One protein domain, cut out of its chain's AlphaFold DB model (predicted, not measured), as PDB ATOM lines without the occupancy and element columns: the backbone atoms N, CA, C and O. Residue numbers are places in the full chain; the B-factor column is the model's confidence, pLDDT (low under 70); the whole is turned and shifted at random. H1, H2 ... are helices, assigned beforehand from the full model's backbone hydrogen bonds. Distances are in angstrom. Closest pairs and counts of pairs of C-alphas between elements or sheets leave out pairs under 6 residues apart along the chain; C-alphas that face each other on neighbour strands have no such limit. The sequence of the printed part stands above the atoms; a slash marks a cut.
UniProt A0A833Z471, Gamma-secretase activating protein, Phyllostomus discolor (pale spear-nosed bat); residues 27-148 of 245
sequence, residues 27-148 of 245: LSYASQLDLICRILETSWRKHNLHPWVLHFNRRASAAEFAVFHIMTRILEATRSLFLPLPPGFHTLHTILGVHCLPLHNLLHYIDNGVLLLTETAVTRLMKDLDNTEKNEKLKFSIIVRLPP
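What this domain is: This is residues 27 to 148 of the 245 residues of the protein "Gamma-secretase activating protein" of Phyllostomus discolor (pale spear-nosed bat) (UniProt A0A833Z471). A long helical hairpin, H1 and H2, forms one end of the domain, and four shorter helices make the rest, with H3 packed on H2 near the middle of the whole. H3, H4, H6 and H5 form a loose four-sided group, with H4 and H5 on opposite sides and H6 at the end of the domain away from H1. The 15-residue link between H1 and H2 goes out and folds back in a long loop. The printed part has 122 residues with six named helices, H1 to H6 in order along the chain, and no named strand; the class is all helix. It is compact, with a radius of gyration of the C-alphas of 14.7 A, and spans 47 by 34 by 22 A.

How they stand to each other: H1, residues 27 to 46, and H2, residues 62 to 80, form a helical hairpin and run opposite ways at a shallow tilt of 17 degrees. They touch through residues 36 to 44 of H1 and 67 to 74 of H2 alone; their closest C-alphas, of Ser 43 and Val 67, are 6.6 A apart. Residues 64 to 72 of H2 touch H3, residues 89 to 100, at a steep tilt of 39 degrees, opposite ways, in a second hairpin; the closest C-alphas, of Phe 65 and Cys 100, are 6.0 A apart. H3 is close to but not clearly touching H4, residues 103 to 111, with the closest C-alphas, of Val 98 and Leu 106, 6.5 A apart. Residues 91 to 95 of H3 touch H5, residues 119 to 128, the same way at a tilt of 36 degrees, only just steep; the C-alphas of Thr 91 and Ala 121, the closest, are 4.8 A apart. H6, residues 133 to 143, only just touches H4, the same way at a shallow tilt of 7 degrees, with 3 pairs of C-alphas within 8 A, the closest those of Leu 103 and Leu 138 at 6.9 A. H5 and H6, a hairpin at a shallow tilt of 14 degrees, also only just touch, with 3 such pairs, the closest those of Met 126 and Lys 139 at 6.9 A. H4 and H5 are apart, and so are H3 and H6. In each of the six helices every O i to N i+4 pair is within hydrogen-bond range.

Where its parts are: H1 begins at C-alpha 27, (118.460, 152.712, 169.984), and measures 28.3 A from first to last C-alpha. H2 measures 27.1 A and begins at C-alpha 62, (92.220, 136.852, 188.844). H3 measures 16.2 A, H4 12.1 A, H5 14.2 A and H6 15.3 A. H6 ends at C-alpha 143, (116.474, 130.369, 201.918).

The domain as a whole: The two C-alphas farthest apart, of Leu 27 and Glu 133, are 49.0 A apart. The printed part has no cut. The link from H1 to H2, residues 47 to 61, is long; those from H3 to H4 and H5 to H6 are tight. The mean pLDDT of the printed part is 88.3, and it is under 70 at residues 27 to 28, 50 to 55 and 57.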
ATOM      1  N   LEU A  27     119.827 152.185 170.072       60.28
ATOM      2  CA  LEU A  27     118.460 152.712 169.984       60.28
ATOM      3  C   LEU A  27     117.392 151.601 169.934       60.28
ATOM      4  O   LEU A  27     116.299 151.770 170.474       60.28
ATOM      5  N   SER A  28     117.712 150.451 169.333       67.75
ATOM      6  CA  SER A  28     116.818 149.290 169.254       67.75
ATOM      7  C   SER A  28     116.588 148.672 170.633       67.75
ATOM      8  O   SER A  28     115.444 148.409 170.999       67.75
ATOM      9  N   TYR A  29     117.638 148.515 171.443       72.38
ATOM     10  CA  TYR A  29     117.525 147.922 172.780       72.38
ATOM     11  C   TYR A  29     116.676 148.770 173.728       72.38
ATOM     12  O   TYR A  29     115.789 148.247 174.404       72.38
ATOM     13  N   ALA A  30     116.900 150.086 173.740       76.56
ATOM     14  CA  ALA A  30     116.101 151.006 174.545       76.56
ATOM     15  C   ALA A  30     114.613 150.951 174.152       76.56
ATOM     16  O   ALA A  30     113.745 150.902 175.023       76.56
ATOM     17  N   SER A  31     114.316 150.870 172.849       80.50
ATOM     18  CA  SER A  31     112.938 150.755 172.356       80.50
ATOM     19  C   SER A  31     112.256 149.436 172.748       80.50
ATOM     20  O   SER A  31     111.063 149.423 173.049       80.50
ATOM     21  N   GLN A  32     113.003 148.328 172.812       82.19
ATOM     22  CA  GLN A  32     112.479 147.021 173.221       82.19
ATOM     23  C   GLN A  32     112.174 146.971 174.721       82.19
ATOM     24  O   GLN A  32     111.125 146.464 175.120       82.19
ATOM     25  N   LEU A  33     113.054 147.535 175.553       87.31
ATOM     26  CA  LEU A  33     112.816 147.660 176.990       87.31
ATOM     27  C   LEU A  33     111.603 148.552 177.280       87.31
ATOM     28  O   LEU A  33     110.744 148.171 178.074       87.31
ATOM     29  N   ASP A  34     111.496 149.693 176.590       86.81
ATOM     30  CA  ASP A  34     110.343 150.592 176.692       86.81
ATOM     31  C   ASP A  34     109.040 149.889 176.279       86.81
ATOM     32  O   ASP A  34     108.028 149.991 176.972       86.81
ATOM     33  N   LEU A  35     109.066 149.087 175.208       88.44
ATOM     34  CA  LEU A  35     107.911 148.297 174.787       88.44
ATOM     35  C   LEU A  35     107.470 147.299 175.869       88.44
ATOM     36  O   LEU A  35     106.278 147.221 176.167       88.44
ATOM     37  N   ILE A  36     108.403 146.565 176.484       90.25
ATOM     38  CA  ILE A  36     108.088 145.628 177.575       90.25
ATOM     39  C   ILE A  36     107.472 146.381 178.762       90.25
ATOM     40  O   ILE A  36     106.441 145.951 179.284       90.25
ATOM     41  N   CYS A  37     108.043 147.525 179.151       87.25
ATOM     42  CA  CYS A  37     107.486 148.378 180.200       87.25
ATOM     43  C   CYS A  37     106.055 148.820 179.869       87.25
ATOM     44  O   CYS A  37     105.158 148.651 180.694       87.25
ATOM     45  N   ARG A  38     105.793 149.290 178.642       88.62
ATOM     46  CA  ARG A  38     104.445 149.691 178.204       88.62
ATOM     47  C   ARG A  38     103.456 148.529 178.198       88.62
ATOM     48  O   ARG A  38     102.306 148.717 178.596       88.62
ATOM     49  N   ILE A  39     103.862 147.330 177.774       90.69
ATOM     50  CA  ILE A  39     103.004 146.133 177.829       90.69
ATOM     51  C   ILE A  39     102.622 145.833 179.284       90.69
ATOM     52  O   ILE A  39     101.449 145.605 179.585       90.69
ATOM     53  N   LEU A  40     103.588 145.885 180.202       88.31
ATOM     54  CA  LEU A  40     103.323 145.667 181.621       88.31
ATOM     55  C   LEU A  40     102.403 146.745 182.193       88.31
ATOM     56  O   LEU A  40     101.381 146.404 182.782       88.31
ATOM     57  N   GLU A  41     102.688 148.024 181.959       87.88
ATOM     58  CA  GLU A  41     101.860 149.135 182.438       87.88
ATOM     59  C   GLU A  41     100.426 149.071 181.905       87.88
ATOM     60  O   GLU A  41      99.466 149.251 182.658       87.88
ATOM     61  N   THR A  42     100.258 148.792 180.611       88.94
ATOM     62  CA  THR A  42      98.930 148.663 179.996       88.94
ATOM     63  C   THR A  42      98.170 147.465 180.552       88.94
ATOM     64  O   THR A  42      96.978 147.593 180.835       88.94
ATOM     65  N   SER A  43      98.843 146.334 180.789       86.62
ATOM     66  CA  SER A  43      98.232 145.176 181.450       86.62
ATOM     67  C   SER A  43      97.801 145.505 182.884       86.62
ATOM     68  O   SER A  43      96.669 145.215 183.269       86.62
ATOM     69  N   TRP A  44      98.644 146.212 183.640       87.31
ATOM     70  CA  TRP A  44      98.378 146.613 185.020       87.31
ATOM     71  C   TRP A  44      97.144 147.514 185.115       87.31
ATOM     72  O   TRP A  44      96.256 147.282 185.937       87.31
ATOM     73  N   ARG A  45      97.046 148.501 184.210       87.06
ATOM     74  CA  ARG A  45      95.889 149.404 184.105       87.06
ATOM     75  C   ARG A  45      94.628 148.668 183.670       87.06
ATOM     76  O   ARG A  45      93.587 148.848 184.290       87.06
ATOM     77  N   LYS A  46      94.715 147.805 182.652       88.69
ATOM     78  CA  LYS A  46      93.580 146.998 182.168       88.69
ATOM     79  C   LYS A  46      92.971 146.146 183.283       88.69
ATOM     80  O   LYS A  46      91.760 145.945 183.317       88.69
ATOM     81  N   HIS A  47      93.811 145.650 184.185       84.62
ATOM     82  CA  HIS A  47      93.410 144.801 185.296       84.62
ATOM     83  C   HIS A  47      93.125 145.567 186.604       84.62
ATOM     84  O   HIS A  47      92.838 144.927 187.613       84.62
ATOM     85  N   ASN A  48      93.145 146.909 186.591       81.25
ATOM     86  CA  ASN A  48      92.900 147.781 187.750       81.25
ATOM     87  C   ASN A  48      93.758 147.438 188.982       81.25
ATOM     88  O   ASN A  48      93.302 147.542 190.121       81.25
ATOM     89  N   LEU A  49      95.002 147.009 188.765       79.38
ATOM     90  CA  LEU A  49      95.906 146.688 189.864       79.38
ATOM     91  C   LEU A  49      96.489 147.973 190.464       79.38
ATOM     92  O   LEU A  49      96.946 148.862 189.743       79.38
ATOM     93  N   HIS A  50      96.487 148.085 191.796       68.75
ATOM     94  CA  HIS A  50      97.031 149.267 192.464       68.75
ATOM     95  C   HIS A  50      98.568 149.290 192.357       68.75
ATOM     96  O   HIS A  50      99.200 148.235 192.480       68.75
ATOM     97  N   PRO A  51      99.202 150.461 192.163       59.31
ATOM     98  CA  PRO A  51     100.612 150.533 191.821       59.31
ATOM     99  C   PRO A  51     101.659 150.132 192.859       59.31
ATOM    100  O   PRO A  51     102.772 150.487 192.531       59.31
ATOM    101  N   TRP A  52     101.404 149.479 194.018       57.06
ATOM    102  CA  TRP A  52     102.468 148.842 194.859       57.06
ATOM    103  C   TRP A  52     102.085 148.400 196.293       57.06
ATOM    104  O   TRP A  52     102.784 148.711 197.252       57.06
ATOM    105  N   VAL A  53     101.036 147.602 196.499       53.81
ATOM    106  CA  VAL A  53     100.977 146.822 197.755       53.81
ATOM    107  C   VAL A  53     100.389 145.449 197.469       53.81
ATOM    108  O   VAL A  53      99.174 145.264 197.476       53.81
ATOM    109  N   LEU A  54     101.258 144.478 197.183       62.19
ATOM    110  CA  LEU A  54     100.857 143.075 197.216       62.19
ATOM    111  C   LEU A  54     100.690 142.703 198.688       62.19
ATOM    112  O   LEU A  54     101.651 142.410 199.394       62.19
ATOM    113  N   HIS A  55      99.457 142.790 199.176       66.94
ATOM    114  CA  HIS A  55      99.123 142.350 200.522       66.94
ATOM    115  C   HIS A  55      99.148 140.819 200.557       66.94
ATOM    116  O   HIS A  55      98.146 140.171 200.257       66.94
ATOM    117  N   PHE A  56     100.277 140.233 200.965       72.69
ATOM    118  CA  PHE A  56     100.462 138.776 201.047       72.69
ATOM    119  C   PHE A  56      99.453 138.049 201.953       72.69
ATOM    120  O   PHE A  56      99.294 136.834 201.849       72.69
ATOM    121  N   ASN A  57      98.724 138.791 202.788       69.38
ATOM    122  CA  ASN A  57      97.680 138.265 203.666       69.38
ATOM    123  C   ASN A  57      96.357 137.967 202.941       69.38
ATOM    124  O   ASN A  57      95.484 137.312 203.510       69.38
ATOM    125  N   ARG A  58      96.182 138.428 201.696       77.56
ATOM    126  CA  ARG A  58      94.988 138.153 200.887       77.56
ATOM    127  C   ARG A  58      95.263 137.052 199.860       77.56
ATOM    128  O   ARG A  58      96.390 136.827 199.439       77.56
ATOM    129  N   ARG A  59      94.203 136.367 199.427       82.25
ATOM    130  CA  ARG A  59      94.237 135.508 198.239       82.25
ATOM    131  C   ARG A  59      94.417 136.356 196.975       82.25
ATOM    132  O   ARG A  59      93.668 137.317 196.798       82.25
ATOM    133  N   ALA A  60      95.320 135.930 196.094       86.38
ATOM    134  CA  ALA A  60      95.513 136.552 194.790       86.38
ATOM    135  C   ALA A  60      94.219 136.589 193.967       86.38
ATOM    136  O   ALA A  60      93.450 135.623 193.896       86.38
ATOM    137  N   SER A  61      93.999 137.733 193.340       88.75
ATOM    138  CA  SER A  61      92.905 138.021 192.427       88.75
ATOM    139  C   SER A  61      93.169 137.459 191.029       88.75
ATOM    140  O   SER A  61      94.310 137.272 190.609       88.75
ATOM    141  N   ALA A  62      92.102 137.253 190.250       90.94
ATOM    142  CA  ALA A  62      92.220 136.852 188.844       90.94
ATOM    143  C   ALA A  62      93.055 137.846 188.009       90.94
ATOM    144  O   ALA A  62      93.714 137.453 187.050       90.94
ATOM    145  N   ALA A  63      93.053 139.124 188.399       90.06
ATOM    146  CA  ALA A  63      93.866 140.179 187.810       90.06
ATOM    147  C   ALA A  63      95.372 139.958 188.044       90.06
ATOM    148  O   ALA A  63      96.155 140.031 187.099       90.06
ATOM    149  N   GLU A  64      95.777 139.626 189.273       90.19
ATOM    150  CA  GLU A  64      97.180 139.329 189.605       90.19
ATOM    151  C   GLU A  64      97.669 138.065 188.893       90.19
ATOM    152  O   GLU A  64      98.766 138.067 188.335       90.19
ATOM    153  N   PHE A  65      96.829 137.026 188.808       92.62
ATOM    154  CA  PHE A  65      97.130 135.835 188.008       92.62
ATOM    155  C   PHE A  65      97.326 136.167 186.526       92.62
ATOM    156  O   PHE A  65      98.271 135.677 185.908       92.62
ATOM    157  N   ALA A  66      96.460 137.003 185.947       93.12
ATOM    158  CA  ALA A  66      96.578 137.398 184.548       93.12
ATOM    159  C   ALA A  66      97.909 138.115 184.283       93.12
ATOM    160  O   ALA A  66      98.620 137.762 183.341       93.12
ATOM    161  N   VAL A  67      98.293 139.060 185.144       92.00
ATOM    162  CA  VAL A  67      99.572 139.769 185.014       92.00
ATOM    163  C   VAL A  67     100.763 138.838 185.239       92.00
ATOM    164  O   VAL A  67     101.716 138.882 184.464       92.00
ATOM    165  N   PHE A  68     100.700 137.933 186.219       94.31
ATOM    166  CA  PHE A  68     101.730 136.914 186.425       94.31
ATOM    167  C   PHE A  68     101.939 136.041 185.174       94.31
ATOM    168  O   PHE A  68     103.075 135.794 184.754       94.31
ATOM    169  N   HIS A  69     100.853 135.605 184.532       95.06
ATOM    170  CA  HIS A  69     100.926 134.840 183.289       95.06
ATOM    171  C   HIS A  69     101.490 135.664 182.128       95.06
ATOM    172  O   HIS A  69     102.327 135.152 181.384       95.06
ATOM    173  N   ILE A  70     101.100 136.936 181.995       95.19
ATOM    174  CA  ILE A  70     101.661 137.850 180.987       95.19
ATOM    175  C   ILE A  70     103.172 138.002 181.190       95.19
ATOM    176  O   ILE A  70     103.928 137.833 180.237       95.19
ATOM    177  N   MET A  71     103.634 138.236 182.422       95.75
ATOM    178  CA  MET A  71     105.067 138.312 182.732       95.75
ATOM    179  C   MET A  71     105.793 137.011 182.385       95.75
ATOM    180  O   MET A  71     106.847 137.044 181.760       95.75
ATOM    181  N   THR A  72     105.209 135.859 182.711       96.06
ATOM    182  CA  THR A  72     105.796 134.552 182.379       96.06
ATOM    183  C   THR A  72     105.927 134.362 180.862       96.06
ATOM    184  O   THR A  72     106.952 133.886 180.380       96.06
ATOM    185  N   ARG A  73     104.922 134.788 180.088       95.94
ATOM    186  CA  ARG A  73     104.956 134.755 178.616       95.94
ATOM    187  C   ARG A  73     105.994 135.714 178.038       95.94
ATOM    188  O   ARG A  73     106.691 135.334 177.103       95.94
ATOM    189  N   ILE A  74     106.116 136.920 178.597       94.81
ATOM    190  CA  ILE A  74     107.159 137.880 178.213       94.81
ATOM    191  C   ILE A  74     108.536 137.272 178.472       94.81
ATOM    192  O   ILE A  74     109.346 137.264 177.560       94.81
ATOM    193  N   LEU A  75     108.779 136.713 179.662       95.44
ATOM    194  CA  LEU A  75     110.050 136.077 180.018       95.44
ATOM    195  C   LEU A  75     110.440 134.970 179.033       95.44
ATOM    196  O   LEU A  75     111.596 134.862 178.631       95.44
ATOM    197  N   GLU A  76     109.483 134.136 178.640       94.88
ATOM    198  CA  GLU A  76     109.735 133.062 177.684       94.88
ATOM    199  C   GLU A  76     110.036 133.594 176.280       94.88
ATOM    200  O   GLU A  76     110.981 133.134 175.639       94.88
ATOM    201  N   ALA A  77     109.280 134.597 175.826       93.75
ATOM    202  CA  ALA A  77     109.496 135.241 174.535       93.75
ATOM    203  C   ALA A  77     110.826 136.008 174.485       93.75
ATOM    204  O   ALA A  77     111.537 135.957 173.486       93.75
ATOM    205  N   THR A  78     111.206 136.707 175.556       91.69
ATOM    206  CA  THR A  78     112.487 137.420 175.601       91.69
ATOM    207  C   THR A  78     113.654 136.451 175.681       91.69
ATOM    208  O   THR A  78     114.669 136.685 175.034       91.69
ATOM    209  N   ARG A  79     113.507 135.327 176.393       89.62
ATOM    210  CA  ARG A  79     114.528 134.276 176.440       89.62
ATOM    211  C   ARG A  79     114.753 133.624 175.076       89.62
ATOM    212  O   ARG A  79     115.901 133.374 174.732       89.62
ATOM    213  N   SER A  80     113.696 133.361 174.301       91.19
ATOM    214  CA  SER A  80     113.833 132.779 172.955       91.19
ATOM    215  C   SER A  80     114.421 133.760 171.938       91.19
ATOM    216  O   SER A  80     115.140 133.345 171.033       91.19
ATOM    217  N   LEU A  81     114.152 135.056 172.109       88.69
ATOM    218  CA  LEU A  81     114.640 136.130 171.242       88.69
ATOM    219  C   LEU A  81     115.954 136.770 171.729       88.69
ATOM    220  O   LEU A  81     116.415 137.731 171.118       88.69
ATOM    221  N   PHE A  82     116.543 136.270 172.822       85.38
ATOM    222  CA  PHE A  82     117.732 136.837 173.480       85.38
ATOM    223  C   PHE A  82     117.612 138.341 173.790       85.38
ATOM    224  O   PHE A  82     118.582 139.095 173.710       85.38
ATOM    225  N   LEU A  83     116.406 138.788 174.151       85.69
ATOM    226  CA  LEU A  83     116.126 140.181 174.485       85.69
ATOM    227  C   LEU A  83     116.365 140.452 175.974       85.69
ATOM    228  O   LEU A  83     115.989 139.630 176.818       85.69
ATOM    229  N   PRO A  84     116.938 141.617 176.326       87.94
ATOM    230  CA  PRO A  84     117.080 142.002 177.718       87.94
ATOM    231  C   PRO A  84     115.709 142.289 178.343       87.94
ATOM    232  O   PRO A  84     114.763 142.706 177.672       87.94
ATOM    233  N   LEU A  85     115.618 142.094 179.656       89.81
ATOM    234  CA  LEU A  85     114.447 142.458 180.447       89.81
ATOM    235  C   LEU A  85     114.691 143.773 181.194       89.81
ATOM    236  O   LEU A  85     115.829 144.043 181.592       89.81
ATOM    237  N   PRO A  86     113.640 144.575 181.442       90.44
ATOM    238  CA  PRO A  86     113.767 145.774 182.253       90.44
ATOM    239  C   PRO A  86     114.306 145.471 183.661       90.44
ATOM    240  O   PRO A  86     113.950 144.441 184.255       90.44
ATOM    241  N   PRO A  87     115.112 146.372 184.247       88.12
ATOM    242  CA  PRO A  87     115.531 146.257 185.637       88.12
ATOM    243  C   PRO A  87     114.331 146.074 186.575       88.12
ATOM    244  O   PRO A  87     113.308 146.741 186.449       88.12
ATOM    245  N   GLY A  88     114.446 145.147 187.527       88.19
ATOM    246  CA  GLY A  88     113.375 144.846 188.481       88.19
ATOM    247  C   GLY A  88     112.279 143.905 187.968       88.19
ATOM    248  O   GLY A  88     111.472 143.459 188.783       88.19
ATOM    249  N   PHE A  89     112.283 143.521 186.684       92.88
ATOM    250  CA  PHE A  89     111.313 142.571 186.121       92.88
ATOM    251  C   PHE A  89     111.264 141.256 186.910       92.88
ATOM    252  O   PHE A  89     110.200 140.850 187.374       92.88
ATOM    253  N   HIS A  90     112.421 140.620 187.131       94.25
ATOM    254  CA  HIS A  90     112.506 139.366 187.886       94.25
ATOM    255  C   HIS A  90     112.030 139.520 189.329       94.25
ATOM    256  O   HIS A  90     111.348 138.647 189.854       94.25
ATOM    257  N   THR A  91     112.342 140.653 189.961       92.81
ATOM    258  CA  THR A  91     111.893 140.931 191.325       92.81
ATOM    259  C   THR A  91     110.371 141.007 191.387       92.81
ATOM    260  O   THR A  91     109.762 140.346 192.223       92.81
ATOM    261  N   LEU A  92     109.744 141.753 190.475       91.56
ATOM    262  CA  LEU A  92     108.289 141.857 190.405       91.56
ATOM    263  C   LEU A  92     107.631 140.505 190.093       91.56
ATOM    264  O   LEU A  92     106.658 140.133 190.746       91.56
ATOM    265  N   HIS A  93     108.186 139.755 189.138       94.56
ATOM    266  CA  HIS A  93     107.675 138.443 188.737       94.56
ATOM    267  C   HIS A  93     107.706 137.446 189.897       94.56
ATOM    268  O   HIS A  93     106.711 136.768 190.142       94.56
ATOM    269  N   THR A  94     108.800 137.414 190.663       95.06
ATOM    270  CA  THR A  94     108.947 136.562 191.852       95.06
ATOM    271  C   THR A  94     107.980 136.956 192.967       95.06
ATOM    272  O   THR A  94     107.327 136.083 193.536       95.06
ATOM    273  N   ILE A  95     107.821 138.251 193.256       92.50
ATOM    274  CA  ILE A  95     106.882 138.739 194.283       92.50
ATOM    275  C   ILE A  95     105.430 138.390 193.895       92.50
ATOM    276  O   ILE A  95     104.679 137.875 194.725       92.50
ATOM    277  N   LEU A  96     105.046 138.580 192.627       91.69
ATOM    278  CA  LEU A  96     103.741 138.144 192.114       91.69
ATOM    279  C   LEU A  96     103.577 136.623 192.166       91.69
ATOM    280  O   LEU A  96     102.514 136.141 192.546       91.69
ATOM    281  N   GLY A  97     104.622 135.868 191.821       94.19
ATOM    282  CA  GLY A  97     104.623 134.409 191.886       94.19
ATOM    283  C   GLY A  97     104.352 133.897 193.297       94.19
ATOM    284  O   GLY A  97     103.507 133.024 193.471       94.19
ATOM    285  N   VAL A  98     104.993 134.491 194.309       93.25
ATOM    286  CA  VAL A  98     104.741 134.175 195.725       93.25
ATOM    287  C   VAL A  98     103.292 134.455 196.118       93.25
ATOM    288  O   VAL A  98     102.698 133.682 196.867       93.25
ATOM    289  N   HIS A  99     102.713 135.545 195.614       90.62
ATOM    290  CA  HIS A  99     101.332 135.899 195.922       90.62
ATOM    291  C   HIS A  99     100.312 134.977 195.229       90.62
ATOM    292  O   HIS A  99      99.303 134.599 195.829       90.62
ATOM    293  N   CYS A 100     100.573 134.597 193.974       92.00
ATOM    294  CA  CYS A 100      99.630 133.855 193.137       92.00
ATOM    295  C   CYS A 100      99.710 132.336 193.329       92.00
ATOM    296  O   CYS A 100      98.695 131.646 193.252       92.00
ATOM    297  N   LEU A 101     100.898 131.776 193.543       93.62
ATOM    298  CA  LEU A 101     101.101 130.333 193.456       93.62
ATOM    299  C   LEU A 101     101.016 129.645 194.826       93.62
ATOM    300  O   LEU A 101     101.527 130.158 195.822       93.62
ATOM    301  N   PRO A 102     100.438 128.430 194.903       93.25
ATOM    302  CA  PRO A 102     100.635 127.580 196.069       93.25
ATOM    303  C   PRO A 102     102.112 127.171 196.177       93.25
ATOM    304  O   PRO A 102     102.799 127.046 195.162       93.25
ATOM    305  N   LEU A 103     102.583 126.900 197.402       93.94
ATOM    306  CA  LEU A 103     103.999 126.642 197.701       93.94
ATOM    307  C   LEU A 103     104.642 125.622 196.748       93.94
ATOM    308  O   LEU A 103     105.684 125.907 196.179       93.94
ATOM    309  N   HIS A 104     104.019 124.464 196.518       95.19
ATOM    310  CA  HIS A 104     104.592 123.425 195.650       95.19
ATOM    311  C   HIS A 104     104.839 123.911 194.209       95.19
ATOM    312  O   HIS A 104     105.909 123.667 193.656       95.19
ATOM    313  N   ASN A 105     103.894 124.657 193.626       96.00
ATOM    314  CA  ASN A 105     104.049 125.224 192.286       96.00
ATOM    315  C   ASN A 105     105.089 126.339 192.278       96.00
ATOM    316  O   ASN A 105     105.897 126.409 191.360       96.00
ATOM    317  N   LEU A 106     105.103 127.186 193.307       96.88
ATOM    318  CA  LEU A 106     106.117 128.225 193.442       96.88
ATOM    319  C   LEU A 106     107.528 127.625 193.437       96.88
ATOM    320  O   LEU A 106     108.384 128.084 192.685       96.88
ATOM    321  N   LEU A 107     107.758 126.581 194.238       96.69
ATOM    322  CA  LEU A 107     109.056 125.912 194.308       96.69
ATOM    323  C   LEU A 107     109.429 125.281 192.969       96.69
ATOM    324  O   LEU A 107     110.550 125.472 192.518       96.69
ATOM    325  N   HIS A 108     108.481 124.647 192.275       97.12
ATOM    326  CA  HIS A 108     108.721 124.129 190.928       97.12
ATOM    327  C   HIS A 108     109.147 125.233 189.944       97.12
ATOM    328  O   HIS A 108     110.054 125.035 189.142       97.12
ATOM    329  N   TYR A 109     108.528 126.412 189.998       97.12
ATOM    330  CA  TYR A 109     108.911 127.539 189.142       97.12
ATOM    331  C   TYR A 109     110.302 128.096 189.483       97.12
ATOM    332  O   TYR A 109     111.026 128.510 188.577       97.12
ATOM    333  N   ILE A 110     110.674 128.105 190.765       96.81
ATOM    334  CA  ILE A 110     112.009 128.513 191.220       96.81
ATOM    335  C   ILE A 110     113.059 127.494 190.767       96.81
ATOM    336  O   ILE A 110     114.049 127.870 190.146       96.81
ATOM    337  N   ASP A 111     112.816 126.208 191.024       95.75
ATOM    338  CA  ASP A 111     113.759 125.119 190.758       95.75
ATOM    339  C   ASP A 111     114.036 124.960 189.250       95.75
ATOM    340  O   ASP A 111     115.152 124.636 188.853       95.75
ATOM    341  N   ASN A 112     113.058 125.279 188.392       94.62
ATOM    342  CA  ASN A 112     113.228 125.304 186.931       94.62
ATOM    343  C   ASN A 112     113.757 126.642 186.375       94.62
ATOM    344  O   ASN A 112     113.860 126.811 185.158       94.62
ATOM    345  N   GLY A 113     114.064 127.620 187.231       91.88
ATOM    346  CA  GLY A 113     114.613 128.914 186.820       91.88
ATOM    347  C   GLY A 113     113.624 129.837 186.098       91.88
ATOM    348  O   GLY A 113     114.050 130.761 185.407       91.88
ATOM    349  N   VAL A 114     112.313 129.608 186.238       95.50
ATOM    350  CA  VAL A 114     111.279 130.533 185.739       95.50
ATOM    351  C   VAL A 114     111.150 131.733 186.677       95.50
ATOM    352  O   VAL A 114     111.058 132.867 186.216       95.50
ATOM    353  N   LEU A 115     111.173 131.496 187.992       96.75
ATOM    354  CA  LEU A 115     111.197 132.557 189.000       96.75
ATOM    355  C   LEU A 115     112.595 132.690 189.585       96.75
ATOM    356  O   LEU A 115     113.076 131.810 190.296       96.75
ATOM    357  N   LEU A 116     113.240 133.815 189.290       94.50
ATOM    358  CA  LEU A 116     114.592 134.087 189.755       94.50
ATOM    359  C   LEU A 116     114.561 134.710 191.156       94.50
ATOM    360  O   LEU A 116     113.986 135.784 191.370       94.50
ATOM    361  N   LEU A 117     115.226 134.053 192.106       94.31
ATOM    362  CA  LEU A 117     115.415 134.552 193.467       94.31
ATOM    363  C   LEU A 117     116.511 135.626 193.502       94.31
ATOM    364  O   LEU A 117     117.657 135.360 193.861       94.31
ATOM    365  N   THR A 118     116.165 136.855 193.116       90.69
ATOM    366  CA  THR A 118     117.070 138.007 193.244       90.69
ATOM    367  C   THR A 118     117.229 138.410 194.713       90.69
ATOM    368  O   THR A 118     116.291 138.296 195.504       90.69
ATOM    369  N   GLU A 119     118.399 138.940 195.088       90.38
ATOM    370  CA  GLU A 119     118.661 139.417 196.459       90.38
ATOM    371  C   GLU A 119     117.614 140.452 196.902       90.38
ATOM    372  O   GLU A 119     117.094 140.381 198.017       90.38
ATOM    373  N   THR A 120     117.216 141.356 196.001       90.00
ATOM    374  CA  THR A 120     116.169 142.352 196.260       90.00
ATOM    375  C   THR A 120     114.803 141.715 196.498       90.00
ATOM    376  O   THR A 120     114.092 142.142 197.408       90.00
ATOM    377  N   ALA A 121     114.420 140.705 195.707       91.19
ATOM    378  CA  ALA A 121     113.144 140.019 195.884       91.19
ATOM    379  C   ALA A 121     113.099 139.310 197.234       91.19
ATOM    380  O   ALA A 121     112.155 139.508 197.995       91.19
ATOM    381  N   VAL A 122     114.138 138.544 197.571       93.12
ATOM    382  CA  VAL A 122     114.150 137.798 198.831       93.12
ATOM    383  C   VAL A 122     114.236 138.731 200.034       93.12
ATOM    384  O   VAL A 122     113.518 138.522 201.006       93.12
ATOM    385  N   THR A 123     115.023 139.805 199.957       90.19
ATOM    386  CA  THR A 123     115.084 140.817 201.023       90.19
ATOM    387  C   THR A 123     113.710 141.424 201.305       90.19
ATOM    388  O   THR A 123     113.345 141.596 202.465       90.19
ATOM    389  N   ARG A 124     112.927 141.725 200.260       88.69
ATOM    390  CA  ARG A 124     111.545 142.199 200.422       88.69
ATOM    391  C   ARG A 124     110.650 141.133 201.026       88.69
ATOM    392  O   ARG A 124     109.981 141.408 202.008       88.69
ATOM    393  N   LEU A 125     110.706 139.903 200.520       90.38
ATOM    394  CA  LEU A 125     109.905 138.798 201.050       90.38
ATOM    395  C   LEU A 125     110.178 138.532 202.535       90.38
ATOM    396  O   LEU A 125     109.241 138.278 203.283       90.38
ATOM    397  N   MET A 126     111.431 138.624 202.984       89.75
ATOM    398  CA  MET A 126     111.756 138.439 204.403       89.75
ATOM    399  C   MET A 126     111.165 139.528 205.300       89.75
ATOM    400  O   MET A 126     110.815 139.219 206.439       89.75
ATOM    401  N   LYS A 127     111.046 140.761 204.788       87.38
ATOM    402  CA  LYS A 127     110.487 141.919 205.503       87.38
ATOM    403  C   LYS A 127     108.959 141.968 205.459       87.38
ATOM    404  O   LYS A 127     108.339 142.262 206.472       87.38
ATOM    405  N   ASP A 128     108.372 141.691 204.298       86.31
ATOM    406  CA  ASP A 128     106.945 141.904 204.039       86.31
ATOM    407  C   ASP A 128     106.078 140.723 204.506       86.31
ATOM    408  O   ASP A 128     104.891 140.898 204.790       86.31
ATOM    409  N   LEU A 129     106.643 139.511 204.571       88.56
ATOM    410  CA  LEU A 129     105.948 138.334 205.090       88.56
ATOM    411  C   LEU A 129     106.067 138.264 206.612       88.56
ATOM    412  O   LEU A 129     107.162 138.371 207.168       88.56
ATOM    413  N   ASP A 130     104.952 137.981 207.279       88.25
ATOM    414  CA  ASP A 130     104.944 137.673 208.708       88.25
ATOM    415  C   ASP A 130     105.586 136.301 209.021       88.25
ATOM    416  O   ASP A 130     105.973 135.540 208.127       88.25
ATOM    417  N   ASN A 131     105.727 135.995 210.312       88.06
ATOM    418  CA  ASN A 131     106.252 134.720 210.812       88.06
ATOM    419  C   ASN A 131     105.117 133.739 211.175       88.06
ATOM    420  O   ASN A 131     105.184 133.023 212.167       88.06
ATOM    421  N   THR A 132     104.031 133.712 210.397       90.25
ATOM    422  CA  THR A 132     103.043 132.625 210.515       90.25
ATOM    423  C   THR A 132     103.651 131.306 210.040       90.25
ATOM    424  O   THR A 132     104.469 131.306 209.125       90.25
ATOM    425  N   GLU A 133     103.209 130.160 210.568       90.12
ATOM    426  CA  GLU A 133     103.763 128.836 210.210       90.12
ATOM    427  C   GLU A 133     103.825 128.600 208.684       90.12
ATOM    428  O   GLU A 133     104.786 128.045 208.147       90.12
ATOM    429  N   LYS A 134     102.801 129.065 207.954       89.94
ATOM    430  CA  LYS A 134     102.751 129.004 206.487       89.94
ATOM    431  C   LYS A 134     103.872 129.830 205.845       89.94
ATOM    432  O   LYS A 134     104.528 129.347 204.920       89.94
ATOM    433  N   ASN A 135     104.070 131.062 206.304       90.81
ATOM    434  CA  ASN A 135     105.058 131.976 205.743       90.81
ATOM    435  C   ASN A 135     106.479 131.625 206.193       90.81
ATOM    436  O   ASN A 135     107.398 131.742 205.392       90.81
ATOM    437  N   GLU A 136     106.670 131.080 207.394       91.62
ATOM    438  CA  GLU A 136     107.950 130.510 207.820       91.62
ATOM    439  C   GLU A 136     108.357 129.338 206.925       91.62
ATOM    440  O   GLU A 136     109.465 129.331 206.388       91.62
ATOM    441  N   LYS A 137     107.444 128.389 206.663       92.38
ATOM    442  CA  LYS A 137     107.679 127.284 205.712       92.38
ATOM    443  C   LYS A 137     108.097 127.796 204.331       92.38
ATOM    444  O   LYS A 137     109.004 127.232 203.713       92.38
ATOM    445  N   LEU A 138     107.471 128.871 203.852       93.19
ATOM    446  CA  LEU A 138     107.840 129.533 202.602       93.19
ATOM    447  C   LEU A 138     109.238 130.175 202.679       93.19
ATOM    448  O   LEU A 138     110.073 129.888 201.820       93.19
ATOM    449  N   LYS A 139     109.514 130.994 203.704       93.06
ATOM    450  CA  LYS A 139     110.817 131.646 203.926       93.06
ATOM    451  C   LYS A 139     111.939 130.611 203.965       93.06
ATOM    452  O   LYS A 139     112.920 130.757 203.239       93.06
ATOM    453  N   PHE A 140     111.757 129.518 204.710       91.62
ATOM    454  CA  PHE A 140     112.695 128.398 204.734       91.62
ATOM    455  C   PHE A 140     112.918 127.798 203.356       91.62
ATOM    456  O   PHE A 140     114.061 127.652 202.928       91.62
ATOM    457  N   SER A 141     111.833 127.481 202.648       93.81
ATOM    458  CA  SER A 141     111.913 126.862 201.326       93.81
ATOM    459  C   SER A 141     112.653 127.742 200.312       93.81
ATOM    460  O   SER A 141     113.306 127.207 199.418       93.81
ATOM    461  N   ILE A 142     112.593 129.069 200.461       93.94
ATOM    462  CA  ILE A 142     113.354 130.028 199.650       93.94
ATOM    463  C   ILE A 142     114.823 130.078 200.090       93.94
ATOM    464  O   ILE A 142     115.707 129.957 199.246       93.94
ATOM    465  N   ILE A 143     115.104 130.221 201.391       91.25
ATOM    466  CA  ILE A 143     116.474 130.369 201.918       91.25
ATOM    467  C   ILE A 143     117.350 129.171 201.548       91.25
ATOM    468  O   ILE A 143     118.486 129.361 201.125       91.25
ATOM    469  N   VAL A 144     116.828 127.945 201.650       90.56
ATOM    470  CA  VAL A 144     117.602 126.727 201.338       90.56
ATOM    471  C   VAL A 144     117.984 126.602 199.861       90.56
ATOM    472  O   VAL A 144     118.857 125.807 199.529       90.56
ATOM    473  N   ARG A 145     117.342 127.375 198.976       93.00
ATOM    474  CA  ARG A 145     117.620 127.412 197.532       93.00
ATOM    475  C   ARG A 145     118.580 128.532 197.140       93.00
ATOM    476  O   ARG A 145     118.989 128.607 195.984       93.00
ATOM    477  N   LEU A 146     118.923 129.420 198.072       90.62
ATOM    478  CA  LEU A 146     119.840 130.515 197.794       90.62
ATOM    479  C   LEU A 146     121.295 130.042 197.779       90.62
ATOM    480  O   LEU A 146     121.682 129.195 198.588       90.62
ATOM    481  N   PRO A 147     122.144 130.659 196.937       88.50
ATOM    482  CA  PRO A 147     123.586 130.530 197.074       88.50
ATOM    483  C   PRO A 147     124.029 130.873 198.507       88.50
ATOM    484  O   PRO A 147     123.513 131.847 199.068       88.50
ATOM    485  N   PRO A 148     125.008 130.154 199.097       82.81
ATOM    486  CA  PRO A 148     125.363 130.294 200.513       82.81
ATOM    487  C   PRO A 148     125.635 131.734 200.967       82.81
ATOM    488  O   PRO A 148     125.214 132.125 202.052       82.81
TER     489      PRO A 148